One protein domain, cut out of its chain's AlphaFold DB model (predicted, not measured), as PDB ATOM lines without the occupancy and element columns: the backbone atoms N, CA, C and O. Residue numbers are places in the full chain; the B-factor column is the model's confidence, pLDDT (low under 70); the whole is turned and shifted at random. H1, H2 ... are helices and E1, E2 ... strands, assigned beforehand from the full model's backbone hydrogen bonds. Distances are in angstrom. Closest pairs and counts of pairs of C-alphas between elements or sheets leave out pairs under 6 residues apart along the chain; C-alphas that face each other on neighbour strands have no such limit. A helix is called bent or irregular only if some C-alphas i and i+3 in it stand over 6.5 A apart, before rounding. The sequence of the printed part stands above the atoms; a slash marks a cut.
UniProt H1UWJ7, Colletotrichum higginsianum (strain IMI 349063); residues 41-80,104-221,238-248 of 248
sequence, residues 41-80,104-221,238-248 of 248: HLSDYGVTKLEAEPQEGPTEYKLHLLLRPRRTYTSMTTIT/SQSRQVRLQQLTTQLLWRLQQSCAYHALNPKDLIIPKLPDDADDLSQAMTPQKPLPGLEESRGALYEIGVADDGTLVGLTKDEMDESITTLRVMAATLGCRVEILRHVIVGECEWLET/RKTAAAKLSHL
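What this domain is: This is residues 41 to 80, 104 to 221 and 238 to 248 of the 248 residues of a protein of Colletotrichum higginsianum (strain IMI 349063) (UniProt H1UWJ7). A twisted sheet of four strands, curled like part of a barrel, has two long helices, H3 and H1, packed on one face, H1 crossing H3 steeply, while the small helix H2 packs on H3 away from the sheet. The long strands E3 and E4 run side by side at one edge, E1 and E2 are short, and long loops join many of the parts. The printed part has 169 residues with three named helices and four named strands, in the chain order E1 H1 H2 E2 H3 E3 E4; the sheet runs E1 E2 E4 E3 and is mixed. The class is mixed, helices and strands, with under half of the residues in named elements. The whole is compact, with a radius of gyration of the C-alphas of 16.6 A and spans of 48 by 37 by 24 A.

Where its parts are: Start in the sheet at C-alpha 59, (74.235, 23.585, 115.402), where E1, residues 59 to 62, begins. E2 is residues 168 to 171. E4, residues 238 to 247, is 28.9 A long and ends at C-alpha 247, (73.293, 19.357, 105.677). E3, residues 209 to 219, is 28.8 A long and bends by 65 degrees at residue 214. Find H3 from C-alpha 184, (63.772, 10.888, 99.949), to residue 200, 24.3 A long. H1, residues 107 to 123, is 24.4 A long. H2, residues 146 to 152, is irregular, but only just: C-alphas 146 and 149 are 7.0 A apart.

How they stand to each other: Look first at E1 and E2, parallel at 15 degrees, with N 60 and O 168 2.8 A apart. E2 and E4 are antiparallel, with N 171 and O 246 at 2.9 A. E4 and E3 are antiparallel, with N 213 and O 243 at 2.8 A. Residues 75 to 76 pair antiparallel with residues 216 to 217 of E3. H1 and H3 are on one face of the sheet, two layers in which helices cover one face. H3 lies over E2 and E4 at a height over the sheet of 10.5 A, and runs along the strands, at 24 degrees to E2 on the local plane. E2, H3 and E3 form a split strand-helix-strand unit, two strands running the same way with E4 between them, and its crossover is right-handed. With residues 111 to 118 alone H1 touches H3, closest at the C-alphas of Thr 115 and Met 197, 4.9 A, at a steep tilt of 66 degrees. H2 touches H3, closest at the C-alphas of Met 152 and Val 196, 4.9 A; H1 and H2 are apart. In H1 and H3 every O i to N i+4 pair is within hydrogen-bond range; in H2 it is 1 of 3, beside 3 of 4 O i to N i+3 pairs.

The domain as a whole: The two C-alphas farthest apart, those of Tyr 128 and Arg 238, are 52.1 A apart. Residues 81 to 103 are not printed, with 27.3 A from C-alpha 80 to C-alpha 104, and residues 222 to 237 are not printed, with 9.9 A from C-alpha 221 to C-alpha 238. The links H1 to H2, H2 to E2 and E2 to H3 are long. The mean pLDDT of the printed part is 78.6; 46 residues are under 70, among them 127 to 137, 139 to 151 and 243 to 248.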
ATOM      1  N   HIS A  41      78.039   9.724  98.365       70.44
ATOM      2  CA  HIS A  41      77.963   8.483  99.136       70.44
ATOM      3  C   HIS A  41      78.734   8.630 100.452       70.44
ATOM      4  O   HIS A  41      79.750   9.320 100.499       70.44
ATOM      5  N   LEU A  42      78.302   7.961 101.529       67.44
ATOM      6  CA  LEU A  42      78.995   8.022 102.830       67.44
ATOM      7  C   LEU A  42      80.495   7.701 102.733       67.44
ATOM      8  O   LEU A  42      81.329   8.302 103.408       67.44
ATOM      9  N   SER A  43      80.825   6.750 101.857       66.19
ATOM     10  CA  SER A  43      82.184   6.276 101.591       66.19
ATOM     11  C   SER A  43      83.127   7.374 101.099       66.19
ATOM     12  O   SER A  43      84.328   7.272 101.327       66.19
ATOM     13  N   ASP A  44      82.597   8.429 100.475       68.19
ATOM     14  CA  ASP A  44      83.393   9.545  99.955       68.19
ATOM     15  C   ASP A  44      83.959  10.427 101.079       68.19
ATOM     16  O   ASP A  44      84.941  11.143 100.868       68.19
ATOM     17  N   TYR A  45      83.355  10.358 102.272       67.00
ATOM     18  CA  TYR A  45      83.694  11.180 103.433       67.00
ATOM     19  C   TYR A  45      84.438  10.406 104.528       67.00
ATOM     20  O   TYR A  45      85.060  11.023 105.385       67.00
ATOM     21  N   GLY A  46      84.386   9.068 104.527       63.22
ATOM     22  CA  GLY A  46      85.065   8.235 105.532       63.22
ATOM     23  C   GLY A  46      84.518   8.368 106.962       63.22
ATOM     24  O   GLY A  46      85.100   7.815 107.891       63.22
ATOM     25  N   VAL A  47      83.400   9.075 107.146       66.56
ATOM     26  CA  VAL A  47      82.758   9.312 108.443       66.56
ATOM     27  C   VAL A  47      81.670   8.267 108.662       66.56
ATOM     28  O   VAL A  47      80.733   8.173 107.876       66.56
ATOM     29  N   THR A  48      81.773   7.489 109.739       68.75
ATOM     30  CA  THR A  48      80.759   6.492 110.134       68.75
ATOM     31  C   THR A  48      79.802   7.009 111.208       68.75
ATOM     32  O   THR A  48      78.698   6.485 111.349       68.75
ATOM     33  N   LYS A  49      80.216   8.037 111.957       81.31
ATOM     34  CA  LYS A  49      79.467   8.672 113.044       81.31
ATOM     35  C   LYS A  49      79.975  10.105 113.246       81.31
ATOM     36  O   LYS A  49      81.172  10.338 113.093       81.31
ATOM     37  N   LEU A  50      79.086  11.040 113.578       80.50
ATOM     38  CA  LEU A  50      79.458  12.387 114.024       80.50
ATOM     39  C   LEU A  50      79.675  12.418 115.540       80.50
ATOM     40  O   LEU A  50      79.210  11.538 116.267       80.50
ATOM     41  N   GLU A  51      80.353  13.454 116.027       82.19
ATOM     42  CA  GLU A  51      80.343  13.775 117.457       82.19
ATOM     43  C   GLU A  51      78.914  14.050 117.929       82.19
ATOM     44  O   GLU A  51      78.080  14.477 117.132       82.19
ATOM     45  N   ALA A  52      78.632  13.808 119.211       81.81
ATOM     46  CA  ALA A  52      77.317  14.081 119.784       81.81
ATOM     47  C   ALA A  52      76.925  15.555 119.603       81.81
ATOM     48  O   ALA A  52      77.788  16.437 119.566       81.81
ATOM     49  N   GLU A  53      75.620  15.809 119.502       82.31
ATOM     50  CA  GLU A  53      75.097  17.154 119.304       82.31
ATOM     51  C   GLU A  53      75.641  18.110 120.383       82.31
ATOM     52  O   GLU A  53      75.513  17.832 121.584       82.31
ATOM     53  N   PRO A  54      76.239  19.248 119.988       80.69
ATOM     54  CA  PRO A  54      76.644  20.266 120.940       80.69
ATOM     55  C   PRO A  54      75.434  20.764 121.738       80.69
ATOM     56  O   PRO A  54      74.446  21.228 121.165       80.69
ATOM     57  N   GLN A  55      75.530  20.714 123.073       77.62
ATOM     58  CA  GLN A  55      74.477  21.229 123.963       77.62
ATOM     59  C   GLN A  55      74.258  22.739 123.798       77.62
ATOM     60  O   GLN A  55      73.166  23.238 124.060       77.62
ATOM     61  N   GLU A  56      75.292  23.457 123.357       76.06
ATOM     62  CA  GLU A  56      75.276  24.898 123.133       76.06
ATOM     63  C   GLU A  56      75.693  25.236 121.700       76.06
ATOM     64  O   GLU A  56      76.414  24.488 121.037       76.06
ATOM     65  N   GLY A  57      75.252  26.403 121.234       81.62
ATOM     66  CA  GLY A  57      75.626  26.953 119.938       81.62
ATOM     67  C   GLY A  57      74.571  26.776 118.841       81.62
ATOM     68  O   GLY A  57      73.453  26.324 119.087       81.62
ATOM     69  N   PRO A  58      74.907  27.174 117.609       85.69
ATOM     70  CA  PRO A  58      73.953  27.295 116.507       85.69
ATOM     71  C   PRO A  58      73.765  26.010 115.679       85.69
ATOM     72  O   PRO A  58      73.136  26.067 114.626       85.69
ATOM     73  N   THR A  59      74.293  24.867 116.129       86.38
ATOM     74  CA  THR A  59      74.235  23.585 115.402       86.38
ATOM     75  C   THR A  59      73.219  22.633 116.014       86.38
ATOM     76  O   THR A  59      73.403  22.204 117.144       86.38
ATOM     77  N   GLU A  60      72.195  22.249 115.260       89.44
ATOM     78  CA  GLU A  60      71.133  21.349 115.706       89.44
ATOM     79  C   GLU A  60      71.142  20.038 114.918       89.44
ATOM     80  O   GLU A  60      71.157  20.032 113.681       89.44
ATOM     81  N   TYR A  61      71.068  18.914 115.628       89.19
ATOM     82  CA  TYR A  61      70.880  17.600 115.022       89.19
ATOM     83  C   TYR A  61      69.423  17.190 115.150       89.19
ATOM     84  O   TYR A  61      68.814  17.260 116.217       89.19
ATOM     85  N   LYS A  62      68.829  16.756 114.040       91.31
ATOM     86  CA  LYS A  62      67.461  16.248 114.048       91.31
ATOM     87  C   LYS A  62      67.345  15.012 113.211       91.31
ATOM     88  O   LYS A  62      67.593  15.037 112.012       91.31
ATOM     89  N   LEU A  63      66.782  13.964 113.804       87.62
ATOM     90  CA  LEU A  63      66.406  12.790 113.038       87.62
ATOM     91  C   LEU A  63      65.425  13.161 111.920       87.62
ATOM     92  O   LEU A  63      65.597  12.721 110.791       87.62
ATOM     93  N   HIS A  64      64.410  13.975 112.212       90.81
ATOM     94  CA  HIS A  64      63.509  14.521 111.200       90.81
ATOM     95  C   HIS A  64      62.743  15.748 111.697       90.81
ATOM     96  O   HIS A  64      62.587  15.965 112.899       90.81
ATOM     97  N   LEU A  65      62.168  16.493 110.751       92.38
ATOM     98  CA  LEU A  65      61.284  17.638 111.004       92.38
ATOM     99  C   LEU A  65      59.857  17.400 110.483       92.38
ATOM    100  O   LEU A  65      59.077  18.335 110.335       92.38
ATOM    101  N   LEU A  66      59.494  16.139 110.213       90.75
ATOM    102  CA  LEU A  66      58.126  15.751 109.835       90.75
ATOM    103  C   LEU A  66      57.106  16.305 110.827       90.75
ATOM    104  O   LEU A  66      57.350  16.246 112.031       90.75
ATOM    105  N   LEU A  67      55.963  16.782 110.333       88.06
ATOM    106  CA  LEU A  67      54.842  17.237 111.165       88.06
ATOM    107  C   LEU A  67      53.820  16.129 111.465       88.06
ATOM    108  O   LEU A  67      52.882  16.335 112.232       88.06
ATOM    109  N   ARG A  68      54.030  14.955 110.870       85.75
ATOM    110  CA  ARG A  68      53.294  13.708 111.087       85.75
ATOM    111  C   ARG A  68      54.204  12.661 111.744       85.75
ATOM    112  O   ARG A  68      55.429  12.819 111.722       85.75
ATOM    113  N   PRO A  69      53.645  11.566 112.286       83.38
ATOM    114  CA  PRO A  69      54.444  10.427 112.716       83.38
ATOM    115  C   PRO A  69      55.334   9.894 111.582       83.38
ATOM    116  O   PRO A  69      54.906   9.783 110.428       83.38
ATOM    117  N   ARG A  70      56.582   9.560 111.925       84.50
ATOM    118  CA  ARG A  70      57.515   8.890 111.011       84.50
ATOM    119  C   ARG A  70      56.995   7.494 110.663       84.50
ATOM    120  O   ARG A  70      56.392   6.837 111.515       84.50
ATOM    121  N   ARG A  71      57.242   7.025 109.436       83.56
ATOM    122  CA  ARG A  71      56.857   5.657 109.055       83.56
ATOM    123  C   ARG A  71      57.650   4.608 109.825       83.56
ATOM    124  O   ARG A  71      58.750   4.862 110.318       83.56
ATOM    125  N   THR A  72      57.097   3.405 109.881       83.75
ATOM    126  CA  THR A  72      57.737   2.262 110.524       83.75
ATOM    127  C   THR A  72      58.555   1.477 109.500       83.75
ATOM    128  O   THR A  72      58.033   0.969 108.508       83.75
ATOM    129  N   TYR A  73      59.863   1.384 109.729       81.62
ATOM    130  CA  TYR A  73      60.770   0.630 108.865       81.62
ATOM    131  C   TYR A  73      60.927  -0.802 109.372       81.62
ATOM    132  O   TYR A  73      61.083  -1.040 110.573       81.62
ATOM    133  N   THR A  74      60.905  -1.765 108.453       82.06
ATOM    134  CA  THR A  74      61.195  -3.172 108.750       82.06
ATOM    135  C   THR A  74      62.690  -3.450 108.808       82.06
ATOM    136  O   THR A  74      63.106  -4.352 109.533       82.06
ATOM    137  N   SER A  75      63.492  -2.691 108.059       79.69
ATOM    138  CA  SER A  75      64.952  -2.799 108.034       79.69
ATOM    139  C   SER A  75      65.582  -1.445 107.701       79.69
ATOM    140  O   SER A  75      65.036  -0.701 106.889       79.69
ATOM    141  N   MET A  76      66.724  -1.128 108.313       83.19
ATOM    142  CA  MET A  76      67.577   0.016 107.966       83.19
ATOM    143  C   MET A  76      69.042  -0.390 108.141       83.19
ATOM    144  O   MET A  76      69.429  -0.821 109.227       83.19
ATOM    145  N   THR A  77      69.866  -0.239 107.101       80.25
ATOM    146  CA  THR A  77      71.288  -0.639 107.130       80.25
ATOM    147  C   THR A  77      72.111   0.177 108.129       80.25
ATOM    148  O   THR A  77      73.078  -0.328 108.689       80.25
ATOM    149  N   THR A  78      71.711   1.421 108.382       76.06
ATOM    150  CA  THR A  78      72.369   2.344 109.317       76.06
ATOM    151  C   THR A  78      72.135   2.013 110.786       76.06
ATOM    152  O   THR A  78      72.872   2.480 111.650       76.06
ATOM    153  N   ILE A  79      71.127   1.193 111.090       70.12
ATOM    154  CA  ILE A  79      70.780   0.804 112.453       70.12
ATOM    155  C   ILE A  79      71.174  -0.660 112.622       70.12
ATOM    156  O   ILE A  79      70.351  -1.573 112.504       70.12
ATOM    157  N   THR A  80      72.454  -0.915 112.889       54.00
ATOM    158  CA  THR A  80      72.894  -2.262 113.256       54.00
ATOM    159  C   THR A  80      72.359  -2.581 114.647       54.00
ATOM    160  O   THR A  80      73.001  -2.292 115.657       54.00
ATOM    161  N   SER A 104      52.351  12.514 119.392       59.03
ATOM    162  CA  SER A 104      50.885  12.633 119.335       59.03
ATOM    163  C   SER A 104      50.380  14.083 119.407       59.03
ATOM    164  O   SER A 104      49.203  14.331 119.664       59.03
ATOM    165  N   GLN A 105      51.272  15.058 119.229       68.56
ATOM    166  CA  GLN A 105      50.934  16.474 119.245       68.56
ATOM    167  C   GLN A 105      50.229  16.871 117.950       68.56
ATOM    168  O   GLN A 105      50.481  16.296 116.889       68.56
ATOM    169  N   SER A 106      49.390  17.904 118.020       83.38
ATOM    170  CA  SER A 106      48.839  18.497 116.806       83.38
ATOM    171  C   SER A 106      49.962  19.073 115.938       83.38
ATOM    172  O   SER A 106      50.955  19.611 116.438       83.38
ATOM    173  N   ARG A 107      49.781  18.989 114.618       84.56
ATOM    174  CA  ARG A 107      50.710  19.501 113.599       84.56
ATOM    175  C   ARG A 107      51.124  20.956 113.863       84.56
ATOM    176  O   ARG A 107      52.308  21.275 113.786       84.56
ATOM    177  N   GLN A 108      50.172  21.803 114.264       84.94
ATOM    178  CA  GLN A 108      50.430  23.206 114.605       84.94
ATOM    179  C   GLN A 108      51.334  23.363 115.835       84.94
ATOM    180  O   GLN A 108      52.285  24.142 115.801       84.94
ATOM    181  N   VAL A 109      51.055  22.632 116.921       86.31
ATOM    182  CA  VAL A 109      51.860  22.705 118.153       86.31
ATOM    183  C   VAL A 109      53.278  22.223 117.882       86.31
ATOM    184  O   VAL A 109      54.241  22.856 118.315       86.31
ATOM    185  N   ARG A 110      53.414  21.148 117.106       89.19
ATOM    186  CA  ARG A 110      54.717  20.632 116.701       89.19
ATOM    187  C   ARG A 110      55.498  21.651 115.874       89.19
ATOM    188  O   ARG A 110      56.656  21.910 116.187       89.19
ATOM    189  N   LEU A 111      54.878  22.275 114.868       89.25
ATOM    190  CA  LEU A 111      55.545  23.320 114.087       89.25
ATOM    191  C   LEU A 111      55.974  24.496 114.967       89.25
ATOM    192  O   LEU A 111      57.085  25.005 114.811       89.25
ATOM    193  N   GLN A 112      55.125  24.913 115.907       88.19
ATOM    194  CA  GLN A 112      55.456  25.977 116.849       88.19
ATOM    195  C   GLN A 112      56.692  25.639 117.682       88.19
ATOM    196  O   GLN A 112      57.574  26.485 117.831       88.19
ATOM    197  N   GLN A 113      56.787  24.411 118.189       89.62
ATOM    198  CA  GLN A 113      57.949  23.958 118.955       89.62
ATOM    199  C   GLN A 113      59.220  23.960 118.105       89.62
ATOM    200  O   GLN A 113      60.231  24.515 118.531       89.62
ATOM    201  N   LEU A 114      59.156  23.410 116.890       91.81
ATOM    202  CA  LEU A 114      60.297  23.385 115.975       91.81
ATOM    203  C   LEU A 114      60.748  24.804 115.605       91.81
ATOM    204  O   LEU A 114      61.935  25.113 115.673       91.81
ATOM    205  N   THR A 115      59.809  25.699 115.287       89.81
ATOM    206  CA  THR A 115      60.111  27.106 114.959       89.81
ATOM    207  C   THR A 115      60.740  27.830 116.146       89.81
ATOM    208  O   THR A 115      61.716  28.559 115.983       89.81
ATOM    209  N   THR A 116      60.223  27.590 117.355       88.75
ATOM    210  CA  THR A 116      60.797  28.141 118.589       88.75
ATOM    211  C   THR A 116      62.229  27.647 118.780       88.75
ATOM    212  O   THR A 116      63.106  28.439 119.108       88.75
ATOM    213  N   GLN A 117      62.497  26.366 118.525       90.44
ATOM    214  CA  GLN A 117      63.844  25.808 118.617       90.44
ATOM    215  C   GLN A 117      64.810  26.433 117.597       90.44
ATOM    216  O   GLN A 117      65.926  26.796 117.963       90.44
ATOM    217  N   LEU A 118      64.378  26.620 116.346       90.81
ATOM    218  CA  LEU A 118      65.182  27.306 115.329       90.81
ATOM    219  C   LEU A 118      65.509  28.743 115.745       90.81
ATOM    220  O   LEU A 118      66.656  29.169 115.630       90.81
ATOM    221  N   LEU A 119      64.525  29.473 116.278       88.31
ATOM    222  CA  LEU A 119      64.745  30.812 116.819       88.31
ATOM    223  C   LEU A 119      65.827  30.800 117.909       88.31
ATOM    224  O   LEU A 119      66.732  31.630 117.864       88.31
ATOM    225  N   TRP A 120      65.782  29.840 118.838       86.69
ATOM    226  CA  TRP A 120      66.816  29.692 119.866       86.69
ATOM    227  C   TRP A 120      68.203  29.473 119.262       86.69
ATOM    228  O   TRP A 120      69.145  30.158 119.653       86.69
ATOM    229  N   ARG A 121      68.344  28.577 118.277       88.31
ATOM    230  CA  ARG A 121      69.638  28.322 117.617       88.31
ATOM    231  C   ARG A 121      70.179  29.554 116.902       88.31
ATOM    232  O   ARG A 121      71.362  29.860 117.026       88.31
ATOM    233  N   LEU A 122      69.318  30.300 116.217       86.94
ATOM    234  CA  LEU A 122      69.722  31.539 115.557       86.94
ATOM    235  C   LEU A 122      70.141  32.612 116.572       86.94
ATOM    236  O   LEU A 122      71.148  33.282 116.359       86.94
ATOM    237  N   GLN A 123      69.456  32.728 117.712       85.06
ATOM    238  CA  GLN A 123      69.826  33.669 118.776       85.06
ATOM    239  C   GLN A 123      71.197  33.378 119.398       85.06
ATOM    240  O   GLN A 123      71.889  34.318 119.787       85.06
ATOM    241  N   GLN A 124      71.613  32.108 119.461       83.00
ATOM    242  CA  GLN A 124      72.951  31.716 119.930       83.00
ATOM    243  C   GLN A 124      74.073  32.182 118.986       83.00
ATOM    244  O   GLN A 124      75.237  32.209 119.374       83.00
ATOM    245  N   SER A 125      73.735  32.558 117.750       78.38
ATOM    246  CA  SER A 125      74.680  33.113 116.773       78.38
ATOM    247  C   SER A 125      74.700  34.650 116.725       78.38
ATOM    248  O   SER A 125      75.492  35.216 115.969       78.38
ATOM    249  N   CYS A 126      73.834  35.328 117.489       74.31
ATOM    250  CA  CYS A 126      73.751  36.790 117.547       74.31
ATOM    251  C   CYS A 126      74.690  37.358 118.623       74.31
ATOM    252  O   CYS A 126      74.837  36.781 119.698       74.31
ATOM    253  N   ALA A 127      75.267  38.538 118.374       66.44
ATOM    254  CA  ALA A 127      76.065  39.262 119.371       66.44
ATOM    255  C   ALA A 127      75.201  39.988 120.426       66.44
ATOM    256  O   ALA A 127      75.659  40.215 121.546       66.44
ATOM    257  N   TYR A 128      73.951  40.327 120.082       61.34
ATOM    258  CA  TYR A 128      72.993  40.996 120.962       61.34
ATOM    259  C   TYR A 128      71.688  40.194 121.072       61.34
ATOM    260  O   TYR A 128      71.000  39.935 120.086       61.34
ATOM    261  N   HIS A 129      71.310  39.820 122.297       60.53
ATOM    262  CA  HIS A 129      70.079  39.074 122.578       60.53
ATOM    263  C   HIS A 129      68.892  40.031 122.796       60.53
ATOM    264  O   HIS A 129      68.453  40.242 123.924       60.53
ATOM    265  N   ALA A 130      68.386  40.655 121.728       55.53
ATOM    266  CA  ALA A 130      67.291  41.635 121.816       55.53
ATOM    267  C   ALA A 130      65.889  41.069 121.493       55.53
ATOM    268  O   ALA A 130      64.916  41.819 121.451       55.53
ATOM    269  N   LEU A 131      65.764  39.760 121.263       63.25
ATOM    270  CA  LEU A 131      64.541  39.145 120.739       63.25
ATOM    271  C   LEU A 131      63.643  38.563 121.837       63.25
ATOM    272  O   LEU A 131      64.074  37.730 122.635       63.25
ATOM    273  N   ASN A 132      62.363  38.947 121.831       61.47
ATOM    274  CA  ASN A 132      61.338  38.374 122.701       61.47
ATOM    275  C   ASN A 132      60.526  37.312 121.931       61.47
ATOM    276  O   ASN A 132      59.951  37.636 120.892       61.47
ATOM    277  N   PRO A 133      60.395  36.065 122.426       62.44
ATOM    278  CA  PRO A 133      59.618  35.016 121.755       62.44
ATOM    279  C   PRO A 133      58.126  35.348 121.578       62.44
ATOM    280  O   PRO A 133      57.437  34.668 120.824       62.44
ATOM    281  N   LYS A 134      57.609  36.388 122.249       60.75
ATOM    282  CA  LYS A 134      56.232  36.877 122.071       60.75
ATOM    283  C   LYS A 134      55.979  37.571 120.726       60.75
ATOM    284  O   LYS A 134      54.820  37.664 120.337       60.75
ATOM    285  N   ASP A 135      57.026  37.996 120.021       63.47
ATOM    286  CA  ASP A 135      56.910  38.638 118.703       63.47
ATOM    287  C   ASP A 135      56.852  37.616 117.551       63.47
ATOM    288  O   ASP A 135      56.733  37.983 116.382       63.47
ATOM    289  N   LEU A 136      56.918  36.319 117.871       65.19
ATOM    290  CA  LEU A 136      56.869  35.241 116.894       65.19
ATOM    291  C   LEU A 136      55.429  34.990 116.422       65.19
ATOM    292  O   LEU A 136      54.621  34.377 117.123       65.19
ATOM    293  N   ILE A 137      55.115  35.421 115.201       64.88
ATOM    294  CA  ILE A 137      53.835  35.134 114.544       64.88
ATOM    295  C   ILE A 137      53.993  33.867 113.710       64.88
ATOM    296  O   ILE A 137      54.553  33.899 112.622       64.88
ATOM    297  N   ILE A 138      53.486  32.744 114.209       70.31
ATOM    298  CA  ILE A 138      53.556  31.464 113.494       70.31
ATOM    299  C   ILE A 138      52.354  31.359 112.549       70.31
ATOM    300  O   ILE A 138      51.218  31.507 113.021       70.31
ATOM    301  N   PRO A 139      52.556  31.076 111.246       61.91
ATOM    302  CA  PRO A 139      51.464  30.818 110.322       61.91
ATOM    303  C   PRO A 139      50.541  29.731 110.878       61.91
ATOM    304  O   PRO A 139      50.996  28.688 111.356       61.91
ATOM    305  N   LYS A 140      49.229  29.975 110.843       65.50
ATOM    306  CA  LYS A 140      48.255  28.918 111.124       65.50
ATOM    307  C   LYS A 140      48.293  27.950 109.952       65.50
ATOM    308  O   LYS A 140      48.055  28.381 108.828       65.50
ATOM    309  N   LEU A 141      48.598  26.681 110.199       57.72
ATOM    310  CA  LEU A 141      48.541  25.672 109.150       57.72
ATOM    311  C   LEU A 141      47.075  25.358 108.850       57.72
ATOM    312  O   LEU A 141      46.335  25.027 109.784       57.72
ATOM    313  N   PRO A 142      46.651  25.436 107.579       56.66
ATOM    314  CA  PRO A 142      45.467  24.727 107.122       56.66
ATOM    315  C   PRO A 142      45.649  23.227 107.384       56.66
ATOM    316  O   PRO A 142      46.778  22.725 107.410       56.66
ATOM    317  N   ASP A 143      44.547  22.518 107.613       55.78
ATOM    318  CA  ASP A 143      44.577  21.085 107.934       55.78
ATOM    319  C   ASP A 143      45.247  20.274 106.799       55.78
ATOM    320  O   ASP A 143      46.024  19.350 107.058       55.78
ATOM    321  N   ASP A 144      45.089  20.727 105.551       52.88
ATOM    322  CA  ASP A 144      45.610  20.088 104.343       52.88
ATOM    323  C   ASP A 144      47.119  20.326 104.089       52.88
ATOM    324  O   ASP A 144      47.726  21.328 104.488       52.88
ATOM    325  N   ALA A 145      47.776  19.359 103.442       51.91
ATOM    326  CA  ALA A 145      49.225  19.354 103.203       51.91
ATOM    327  C   ALA A 145      49.675  20.282 102.057       51.91
ATOM    328  O   ALA A 145      50.828  20.721 102.050       51.91
ATOM    329  N   ASP A 146      48.778  20.612 101.126       53.66
ATOM    330  CA  ASP A 146      49.102  21.311  99.875       53.66
ATOM    331  C   ASP A 146      49.453  22.804 100.043       53.66
ATOM    332  O   ASP A 146      50.114  23.389  99.181       53.66
ATOM    333  N   ASP A 147      49.107  23.429 101.175       62.03
ATOM    334  CA  ASP A 147      49.252  24.885 101.351       62.03
ATOM    335  C   ASP A 147      50.563  25.329 102.035       62.03
ATOM    336  O   ASP A 147      50.829  26.518 102.213       62.03
ATOM    337  N   LEU A 148      51.447  24.387 102.393       65.94
ATOM    338  CA  LEU A 148      52.755  24.728 102.980       65.94
ATOM    339  C   LEU A 148      53.632  25.548 102.029       65.94
ATOM    340  O   LEU A 148      54.483  26.303 102.490       65.94
ATOM    341  N   SER A 149      53.412  25.419 100.719       64.81
ATOM    342  CA  SER A 149      54.140  26.162  99.688       64.81
ATOM    343  C   SER A 149      53.962  27.680  99.819       64.81
ATOM    344  O   SER A 149      54.929  28.423  99.649       64.81
ATOM    345  N   GLN A 150      52.770  28.150 100.207       63.22
ATOM    346  CA  GLN A 150      52.512  29.569 100.469       63.22
ATOM    347  C   GLN A 150      53.243  30.060 101.723       63.22
ATOM    348  O   GLN A 150      53.747  31.180 101.756       63.22
ATOM    349  N   ALA A 151      53.378  29.201 102.736       67.38
ATOM    350  CA  ALA A 151      54.085  29.518 103.976       67.38
ATOM    351  C   ALA A 151      55.622  29.568 103.822       67.38
ATOM    352  O   ALA A 151      56.319  29.888 104.782       67.38
ATOM    353  N   MET A 152      56.164  29.272 102.634       70.19
ATOM    354  CA  MET A 152      57.604  29.343 102.345       70.19
ATOM    355  C   MET A 152      58.081  30.750 101.957       70.19
ATOM    356  O   MET A 152      59.287  30.957 101.831       70.19
ATOM    357  N   THR A 153      57.181  31.719 101.745       73.12
ATOM    358  CA  THR A 153      57.588  33.099 101.447       73.12
ATOM    359  C   THR A 153      58.186  33.747 102.698       73.12
ATOM    360  O   THR A 153      57.465  33.879 103.691       73.12
ATOM    361  N   PRO A 154      59.467  34.169 102.680       75.38
ATOM    362  CA  PRO A 154      60.098  34.755 103.854       75.38
ATOM    363  C   PRO A 154      59.354  36.008 104.309       75.38
ATOM    364  O   PRO A 154      59.120  36.924 103.517       75.38
ATOM    365  N   GLN A 155      58.980  36.048 105.586       74.31
ATOM    366  CA  GLN A 155      58.445  37.252 106.208       74.31
ATOM    367  C   GLN A 155      59.560  38.285 106.407       74.31
ATOM    368  O   GLN A 155      60.744  38.009 106.197       74.31
ATOM    369  N   LYS A 156      59.194  39.501 106.821       75.38
ATOM    370  CA  LYS A 156      60.195  40.484 107.243       75.38
ATOM    371  C   LYS A 156      61.017  39.871 108.392       75.38
ATOM    372  O   LYS A 156      60.395  39.388 109.341       75.38
ATOM    373  N   PRO A 157      62.363  39.878 108.325       67.81
ATOM    374  CA  PRO A 157      63.190  39.303 109.379       67.81
ATOM    375  C   PRO A 157      62.865  39.951 110.720       67.81
ATOM    376  O   PRO A 157      62.658  41.169 110.799       67.81
ATOM    377  N   LEU A 158      62.789  39.127 111.769       71.56
ATOM    378  CA  LEU A 158      62.572  39.639 113.117       71.56
ATOM    379  C   LEU A 158      63.746  40.565 113.504       71.56
ATOM    380  O   LEU A 158      64.904  40.205 113.267       71.56
ATOM    381  N   PRO A 159      63.482  41.742 114.102       68.62
ATOM    382  CA  PRO A 159      64.529  42.700 114.458       68.62
ATOM    383  C   PRO A 159      65.621  42.077 115.339       68.62
ATOM    384  O   PRO A 159      65.321  41.532 116.392       68.62
ATOM    385  N   GLY A 160      66.888  42.165 114.933       70.38
ATOM    386  CA  GLY A 160      68.022  41.564 115.658       70.38
ATOM    387  C   GLY A 160      68.447  40.180 115.152       70.38
ATOM    388  O   GLY A 160      69.550  39.731 115.453       70.38
ATOM    389  N   LEU A 161      67.638  39.529 114.310       75.00
ATOM    390  CA  LEU A 161      68.064  38.332 113.578       75.00
ATOM    391  C   LEU A 161      68.961  38.675 112.378       75.00
ATOM    392  O   LEU A 161      69.643  37.807 111.851       75.00
ATOM    393  N   GLU A 162      68.995  39.943 111.964       77.19
ATOM    394  CA  GLU A 162      69.866  40.447 110.891       77.19
ATOM    395  C   GLU A 162      71.359  40.300 111.227       77.19
ATOM    396  O   GLU A 162      72.188  40.182 110.329       77.19
ATOM    397  N   GLU A 163      71.697  40.268 112.519       74.62
ATOM    398  CA  GLU A 163      73.060  40.066 113.027       74.62
ATOM    399  C   GLU A 163      73.394  38.582 113.263       74.62
ATOM    400  O   GLU A 163      74.517  38.252 113.651       74.62
ATOM    401  N   SER A 164      72.425  37.680 113.057       80.31
ATOM    402  CA  SER A 164      72.631  36.236 113.179       80.31
ATOM    403  C   SER A 164      73.600  35.752 112.107       80.31
ATOM    404  O   SER A 164      73.471  36.075 110.926       80.31
ATOM    405  N   ARG A 165      74.537  34.889 112.508       80.62
ATOM    406  CA  ARG A 165      75.432  34.178 111.579       80.62
ATOM    407  C   ARG A 165      74.814  32.894 111.014       80.62
ATOM    408  O   ARG A 165      75.508  32.109 110.370       80.62
ATOM    409  N   GLY A 166      73.518  32.686 111.242       86.19
ATOM    410  CA  GLY A 166      72.786  31.494 110.844       86.19
ATOM    411  C   GLY A 166      72.857  30.361 111.866       86.19
ATOM    412  O   GLY A 166      73.489  30.461 112.918       86.19
ATOM    413  N   ALA A 167      72.161  29.281 111.534       89.75
ATOM    414  CA  ALA A 167      72.133  28.033 112.279       89.75
ATOM    415  C   ALA A 167      72.352  26.877 111.305       89.75
ATOM    416  O   ALA A 167      71.975  26.981 110.139       89.75
ATOM    417  N   LEU A 168      72.963  25.806 111.797       90.56
ATOM    418  CA  LEU A 168      73.329  24.632 111.022       90.56
ATOM    419  C   LEU A 168      72.429  23.467 111.409       90.56
ATOM    420  O   LEU A 168      72.329  23.148 112.594       90.56
ATOM    421  N   TYR A 169      71.795  22.830 110.432       91.62
ATOM    422  CA  TYR A 169      70.918  21.686 110.661       91.62
ATOM    423  C   TYR A 169      71.461  20.425 109.997       91.62
ATOM    424  O   TYR A 169      71.629  20.355 108.779       91.62
ATOM    425  N   GLU A 170      71.649  19.386 110.808       90.94
ATOM    426  CA  GLU A 170      71.947  18.033 110.338       90.94
ATOM    427  C   GLU A 170      70.671  17.188 110.400       90.94
ATOM    428  O   GLU A 170      70.260  16.722 111.468       90.94
ATOM    429  N   ILE A 171      70.014  16.996 109.252       92.25
ATOM    430  CA  ILE A 171      68.764  16.228 109.170       92.25
ATOM    431  C   ILE A 171      69.057  14.752 108.883       92.25
ATOM    432  O   ILE A 171      69.767  14.414 107.935       92.25
ATOM    433  N   GLY A 172      68.428  13.874 109.664       89.44
ATOM    434  CA  GLY A 172      68.578  12.420 109.653       89.44
ATOM    435  C   GLY A 172      69.659  11.903 110.609       89.44
ATOM    436  O   GLY A 172      69.952  10.706 110.597       89.44
ATOM    437  N   VAL A 173      70.234  12.772 111.439       89.25
ATOM    438  CA  VAL A 173      71.231  12.425 112.460       89.25
ATOM    439  C   VAL A 173      70.544  12.344 113.826       89.25
ATOM    440  O   VAL A 173      69.670  13.151 114.130       89.25
ATOM    441  N   ALA A 174      70.889  11.341 114.630       86.31
ATOM    442  CA  ALA A 174      70.442  11.245 116.018       86.31
ATOM    443  C   ALA A 174      71.291  12.139 116.937       86.31
ATOM    444  O   ALA A 174      72.439  12.436 116.622       86.31
ATOM    445  N   ASP A 175      70.761  12.501 118.102       84.31
ATOM    446  CA  ASP A 175      71.416  13.399 119.070       84.31
ATOM    447  C   ASP A 175      72.803  12.886 119.520       84.31
ATOM    448  O   ASP A 175      73.693  13.656 119.877       84.31
ATOM    449  N   ASP A 176      73.031  11.569 119.457       83.19
ATOM    450  CA  ASP A 176      74.316  10.940 119.772       83.19
ATOM    451  C   ASP A 176      75.329  10.967 118.610       83.19
ATOM    452  O   ASP A 176      76.396  10.366 118.734       83.19
ATOM    453  N   GLY A 177      74.985  11.602 117.484       81.75
ATOM    454  CA  GLY A 177      75.783  11.690 116.260       81.75
ATOM    455  C   GLY A 177      75.613  10.509 115.295       81.75
ATOM    456  O   GLY A 177      76.302  10.434 114.273       81.75
ATOM    457  N   THR A 178      74.715   9.558 115.584       84.31
ATOM    458  CA  THR A 178      74.467   8.405 114.704       84.31
ATOM    459  C   THR A 178      73.751   8.818 113.417       84.31
ATOM    460  O   THR A 178      72.708   9.471 113.433       84.31
ATOM    461  N   LEU A 179      74.288   8.377 112.280       86.81
ATOM    462  CA  LEU A 179      73.776   8.662 110.939       86.81
ATOM    463  C   LEU A 179      72.615   7.723 110.590       86.81
ATOM    464  O   LEU A 179      72.821   6.671 109.995       86.81
ATOM    465  N   VAL A 180      71.385   8.074 110.970       86.31
ATOM    466  CA  VAL A 180      70.216   7.201 110.760       86.31
ATOM    467  C   VAL A 180      69.693   7.298 109.326       86.31
ATOM    468  O   VAL A 180      69.447   6.278 108.683       86.31
ATOM    469  N   GLY A 181      69.544   8.519 108.817       86.62
ATOM    470  CA  GLY A 181      69.007   8.813 107.492       86.62
ATOM    471  C   GLY A 181      67.480   8.718 107.382       86.62
ATOM    472  O   GLY A 181      66.794   8.067 108.177       86.62
ATOM    473  N   LEU A 182      66.949   9.386 106.358       88.12
ATOM    474  CA  LEU A 182      65.533   9.424 105.985       88.12
ATOM    475  C   LEU A 182      65.347   9.008 104.526       88.12
ATOM    476  O   LEU A 182      66.225   9.245 103.698       88.12
ATOM    477  N   THR A 183      64.193   8.446 104.177       88.81
ATOM    478  CA  THR A 183      63.838   8.275 102.763       88.81
ATOM    479  C   THR A 183      63.726   9.630 102.071       88.81
ATOM    480  O   THR A 183      63.532  10.661 102.717       88.81
ATOM    481  N   LYS A 184      63.836   9.647 100.737       87.69
ATOM    482  CA  LYS A 184      63.772  10.888  99.949       87.69
ATOM    483  C   LYS A 184      62.535  11.733 100.281       87.69
ATOM    484  O   LYS A 184      62.663  12.928 100.480       87.69
ATOM    485  N   ASP A 185      61.367  11.113 100.370       88.19
ATOM    486  CA  ASP A 185      60.107  11.783 100.690       88.19
ATOM    487  C   ASP A 185      60.057  12.324 102.129       88.19
ATOM    488  O   ASP A 185      59.642  13.462 102.331       88.19
ATOM    489  N   GLU A 186      60.542  11.574 103.127       90.75
ATOM    490  CA  GLU A 186      60.641  12.078 104.509       90.75
ATOM    491  C   GLU A 186      61.678  13.208 104.647       90.75
ATOM    492  O   GLU A 186      61.510  14.126 105.458       90.75
ATOM    493  N   MET A 187      62.745  13.158 103.846       92.06
ATOM    494  CA  MET A 187      63.745  14.216 103.774       92.06
ATOM    495  C   MET A 187      63.167  15.482 103.138       92.06
ATOM    496  O   MET A 187      63.255  16.553 103.736       92.06
ATOM    497  N   ASP A 188      62.536  15.360 101.969       91.00
ATOM    498  CA  ASP A 188      61.910  16.474 101.250       91.00
ATOM    499  C   ASP A 188      60.840  17.155 102.131       91.00
ATOM    500  O   ASP A 188      60.787  18.386 102.218       91.00
ATOM    501  N   GLU A 189      60.041  16.371 102.864       91.62
ATOM    502  CA  GLU A 189      59.059  16.886 103.825       91.62
ATOM    503  C   GLU A 189      59.733  17.617 104.999       91.62
ATOM    504  O   GLU A 189      59.332  18.727 105.345       91.62
ATOM    505  N   SER A 190      60.795  17.051 105.581       93.00
ATOM    506  CA  SER A 190      61.532  17.691 106.683       93.00
ATOM    507  C   SER A 190      62.167  19.021 106.264       93.00
ATOM    508  O   SER A 190      62.096  20.002 107.004       93.00
ATOM    509  N   ILE A 191      62.745  19.081 105.060       92.56
ATOM    510  CA  ILE A 191      63.310  20.309 104.483       92.56
ATOM    511  C   ILE A 191      62.205  21.334 104.217       92.56
ATOM    512  O   ILE A 191      62.395  22.523 104.466       92.56
ATOM    513  N   THR A 192      61.040  20.889 103.745       92.00
ATOM    514  CA  THR A 192      59.882  21.768 103.541       92.00
ATOM    515  C   THR A 192      59.430  22.386 104.861       92.00
ATOM    516  O   THR A 192      59.273  23.604 104.935       92.00
ATOM    517  N   THR A 193      59.322  21.593 105.933       92.25
ATOM    518  CA  THR A 193      59.028  22.116 107.276       92.25
ATOM    519  C   THR A 193      60.078  23.131 107.726       92.25
ATOM    520  O   THR A 193      59.712  24.210 108.188       92.25
ATOM    521  N   LEU A 194      61.373  22.842 107.545       93.44
ATOM    522  CA  LEU A 194      62.445  23.773 107.913       93.44
ATOM    523  C   LEU A 194      62.344  25.097 107.149       93.44
ATOM    524  O   LEU A 194      62.533  26.161 107.732       93.44
ATOM    525  N   ARG A 195      62.000  25.051 105.858       92.38
ATOM    526  CA  ARG A 195      61.776  26.254 105.045       92.38
ATOM    527  C   ARG A 195      60.606  27.083 105.562       92.38
ATOM    528  O   ARG A 195      60.733  28.299 105.614       92.38
ATOM    529  N   VAL A 196      59.516  26.452 105.997       90.56
ATOM    530  CA  VAL A 196      58.374  27.150 106.617       90.56
ATOM    531  C   VAL A 196      58.768  27.787 107.954       90.56
ATOM    532  O   VAL A 196      58.440  28.946 108.215       90.56
ATOM    533  N   MET A 197      59.523  27.067 108.789       91.69
ATOM    534  CA  MET A 197      60.056  27.601 110.049       91.69
ATOM    535  C   MET A 197      60.959  28.815 109.801       91.69
ATOM    536  O   MET A 197      60.790  29.857 110.429       91.69
ATOM    537  N   ALA A 198      61.896  28.701 108.859       90.75
ATOM    538  CA  ALA A 198      62.811  29.777 108.502       90.75
ATOM    539  C   ALA A 198      62.066  30.979 107.913       90.75
ATOM    540  O   ALA A 198      62.301  32.104 108.342       90.75
ATOM    541  N   ALA A 199      61.115  30.752 107.004       89.12
ATOM    542  CA  ALA A 199      60.307  31.809 106.408       89.12
ATOM    543  C   ALA A 199      59.503  32.587 107.462       89.12
ATOM    544  O   ALA A 199      59.428  33.813 107.386       89.12
ATOM    545  N   THR A 200      58.992  31.895 108.486       85.94
ATOM    546  CA  THR A 200      58.320  32.503 109.650       85.94
ATOM    547  C   THR A 200      59.239  33.461 110.416       85.94
ATOM    548  O   THR A 200      58.785  34.470 110.945       85.94
ATOM    549  N   LEU A 201      60.540  33.172 110.447       86.94
ATOM    550  CA  LEU A 201      61.558  34.009 111.084       86.94
ATOM    551  C   LEU A 201      62.157  35.066 110.138       86.94
ATOM    552  O   LEU A 201      62.975  35.882 110.562       86.94
ATOM    553  N   GLY A 202      61.759  35.056 108.861       85.69
ATOM    554  CA  GLY A 202      62.357  35.858 107.791       85.69
ATOM    555  C   GLY A 202      63.764  35.406 107.386       85.69
ATOM    556  O   GLY A 202      64.545  36.183 106.840       85.69
ATOM    557  N   CYS A 203      64.093  34.141 107.644       87.56
ATOM    558  CA  CYS A 203      65.322  33.486 107.216       87.56
ATOM    559  C   CYS A 203      65.122  32.706 105.909       87.56
ATOM    560  O   CYS A 203      64.008  32.340 105.529       87.56
ATOM    561  N   ARG A 204      66.239  32.395 105.244       88.50
ATOM    562  CA  ARG A 204      66.299  31.462 104.110       88.50
ATOM    563  C   ARG A 204      67.013  30.178 104.523       88.50
ATOM    564  O   ARG A 204      67.857  30.212 105.411       88.50
ATOM    565  N   VAL A 205      66.703  29.082 103.841       90.56
ATOM    566  CA  VAL A 205      67.382  27.790 104.015       90.56
ATOM    567  C   VAL A 205      68.203  27.506 102.765       90.56
ATOM    568  O   VAL A 205      67.670  27.561 101.656       90.56
ATOM    569  N   GLU A 206      69.477  27.189 102.948       89.69
ATOM    570  CA  GLU A 206      70.399  26.783 101.889       89.69
ATOM    571  C   GLU A 206      70.769  25.317 102.130       89.69
ATOM    572  O   GLU A 206      71.037  24.940 103.258       89.69
ATOM    573  N   ILE A 207      70.718  24.457 101.110       88.44
ATOM    574  CA  ILE A 207      71.154  23.061 101.270       88.44
ATOM    575  C   ILE A 207      72.631  23.010 100.907       88.44
ATOM    576  O   ILE A 207      72.987  23.246  99.754       88.44
ATOM    577  N   LEU A 208      73.476  22.665 101.870       84.25
ATOM    578  CA  LEU A 208      74.917  22.556 101.678       84.25
ATOM    579  C   LEU A 208      75.314  21.186 101.116       84.25
ATOM    580  O   LEU A 208      76.248  21.089 100.319       84.25
ATOM    581  N   ARG A 209      74.632  20.105 101.531       80.69
ATOM    582  CA  ARG A 209      74.972  18.736 101.107       80.69
ATOM    583  C   ARG A 209      73.816  17.752 101.266       80.69
ATOM    584  O   ARG A 209      73.059  17.831 102.227       80.69
ATOM    585  N   HIS A 210      73.776  16.745 100.393       83.12
ATOM    586  CA  HIS A 210      73.052  15.492 100.616       83.12
ATOM    587  C   HIS A 210      74.030  14.312 100.677       83.12
ATOM    588  O   HIS A 210      74.951  14.236  99.860       83.12
ATOM    589  N   VAL A 211      73.819  13.373 101.602       83.88
ATOM    590  CA  VAL A 211      74.647  12.161 101.740       83.88
ATOM    591  C   VAL A 211      73.757  10.927 101.808       83.88
ATOM    592  O   VAL A 211      72.849  10.876 102.630       83.88
ATOM    593  N   ILE A 212      73.997   9.925 100.964       84.12
ATOM    594  CA  ILE A 212      73.344   8.612 101.063       84.12
ATOM    595  C   ILE A 212      74.071   7.783 102.115       84.12
ATOM    596  O   ILE A 212      75.290   7.612 102.040       84.12
ATOM    597  N   VAL A 213      73.313   7.272 103.084       82.88
ATOM    598  CA  VAL A 213      73.856   6.622 104.281       82.88
ATOM    599  C   VAL A 213      73.592   5.130 104.387       82.88
ATOM    600  O   VAL A 213      74.228   4.444 105.180       82.88
ATOM    601  N   GLY A 214      72.673   4.613 103.582       84.00
ATOM    602  CA  GLY A 214      72.340   3.197 103.554       84.00
ATOM    603  C   GLY A 214      71.015   2.958 102.855       84.00
ATOM    604  O   GLY A 214      70.458   3.865 102.244       84.00
ATOM    605  N   GLU A 215      70.496   1.745 102.994       84.31
ATOM    606  CA  GLU A 215      69.205   1.343 102.445       84.31
ATOM    607  C   GLU A 215      68.206   1.097 103.578       84.31
ATOM    608  O   GLU A 215      68.567   0.748 104.708       84.31
ATOM    609  N   CYS A 216      66.926   1.285 103.284       84.00
ATOM    610  CA  CYS A 216      65.843   1.010 104.209       84.00
ATOM    611  C   CYS A 216      64.678   0.321 103.504       84.00
ATOM    612  O   CYS A 216      64.426   0.537 102.319       84.00
ATOM    613  N   GLU A 217      63.967  -0.512 104.257       82.06
ATOM    614  CA  GLU A 217      62.797  -1.243 103.790       82.06
ATOM    615  C   GLU A 217      61.615  -1.006 104.722       82.06
ATOM    616  O   GLU A 217      61.781  -0.915 105.943       82.06
ATOM    617  N   TRP A 218      60.413  -0.945 104.157       82.25
ATOM    618  CA  TRP A 218      59.168  -0.862 104.915       82.25
ATOM    619  C   TRP A 218      58.032  -1.608 104.213       82.25
ATOM    620  O   TRP A 218      58.091  -1.912 103.016       82.25
ATOM    621  N   LEU A 219      56.993  -1.919 104.988       78.81
ATOM    622  CA  LEU A 219      55.736  -2.449 104.470       78.81
ATOM    623  C   LEU A 219      54.803  -1.282 104.176       78.81
ATOM    624  O   LEU A 219      54.588  -0.427 105.033       78.81
ATOM    625  N   GLU A 220      54.239  -1.253 102.978       69.31
ATOM    626  CA  GLU A 220      53.178  -0.308 102.657       69.31
ATOM    627  C   GLU A 220      51.851  -0.838 103.211       69.31
ATOM    628  O   GLU A 220      51.409  -1.933 102.856       69.31
ATOM    629  N   THR A 221      51.233  -0.090 104.125       59.22
ATOM    630  CA  THR A 221      49.862  -0.371 104.561       59.22
ATOM    631  C   THR A 221      48.939   0.179 103.485       59.22
ATOM    632  O   THR A 221      48.732   1.384 103.401       59.22
ATOM    633  N   ARG A 238      56.602  -4.971  99.761       63.88
ATOM    634  CA  ARG A 238      57.826  -4.451 100.384       63.88
ATOM    635  C   ARG A 238      58.429  -3.394  99.470       63.88
ATOM    636  O   ARG A 238      58.631  -3.662  98.287       63.88
ATOM    637  N   LYS A 239      58.731  -2.219 100.022       74.69
ATOM    638  CA  LYS A 239      59.464  -1.152  99.331       74.69
ATOM    639  C   LYS A 239      60.872  -1.030  99.898       74.69
ATOM    640  O   LYS A 239      61.055  -1.198 101.101       74.69
ATOM    641  N   THR A 240      61.820  -0.701  99.026       68.25
ATOM    642  CA  THR A 240      63.227  -0.446  99.353       68.25
ATOM    643  C   THR A 240      63.600   0.945  98.847       68.25
ATOM    644  O   THR A 240      63.210   1.313  97.736       68.25
ATOM    645  N   ALA A 241      64.330   1.728  99.641       73.75
ATOM    646  CA  ALA A 241      64.880   3.009  99.205       73.75
ATOM    647  C   ALA A 241      66.163   3.391  99.948       73.75
ATOM    648  O   ALA A 241      66.368   3.018 101.105       73.75
ATOM    649  N   ALA A 242      66.951   4.257  99.311       70.12
ATOM    650  CA  ALA A 242      68.110   4.884  99.922       70.12
ATOM    651  C   ALA A 242      67.702   5.830 101.067       70.12
ATOM    652  O   ALA A 242      66.836   6.699 100.905       70.12
ATOM    653  N   ALA A 243      68.380   5.696 102.202       58.72
ATOM    654  CA  ALA A 243      68.346   6.626 103.317       58.72
ATOM    655  C   ALA A 243      69.356   7.757 103.073       58.72
ATOM    656  O   ALA A 243      70.511   7.515 102.719       58.72
ATOM    657  N   LYS A 244      68.922   9.003 103.262       68.06
ATOM    658  CA  LYS A 244      69.699  10.220 103.026       68.06
ATOM    659  C   LYS A 244      69.811  11.061 104.290       68.06
ATOM    660  O   LYS A 244      68.885  11.106 105.096       68.06
ATOM    661  N   LEU A 245      70.925  11.765 104.405       57.09
ATOM    662  CA  LEU A 245      71.137  12.900 105.290       57.09
ATOM    663  C   LEU A 245      71.192  14.178 104.475       57.09
ATOM    664  O   LEU A 245      71.590  14.155 103.305       57.09
ATOM    665  N   SER A 246      70.828  15.281 105.114       62.88
ATOM    666  CA  SER A 246      70.975  16.607 104.529       62.88
ATOM    667  C   SER A 246      71.631  17.545 105.516       62.88
ATOM    668  O   SER A 246      71.223  17.607 106.674       62.88
ATOM    669  N   HIS A 247      72.612  18.273 105.005       57.53
ATOM    670  CA  HIS A 247      73.293  19.357 105.677       57.53
ATOM    671  C   HIS A 247      72.727  20.673 105.150       57.53
ATOM    672  O   HIS A 247      72.767  20.886 103.929       57.53
ATOM    673  N   LEU A 248      72.178  21.511 106.029       65.31
ATOM    674  CA  LEU A 248      71.530  22.777 105.675       65.31
ATOM    675  C   LEU A 248      72.048  23.932 106.532       65.31
ATOM    676  O   LEU A 248      72.122  23.743 107.766       65.31
TER     677      LEU A 248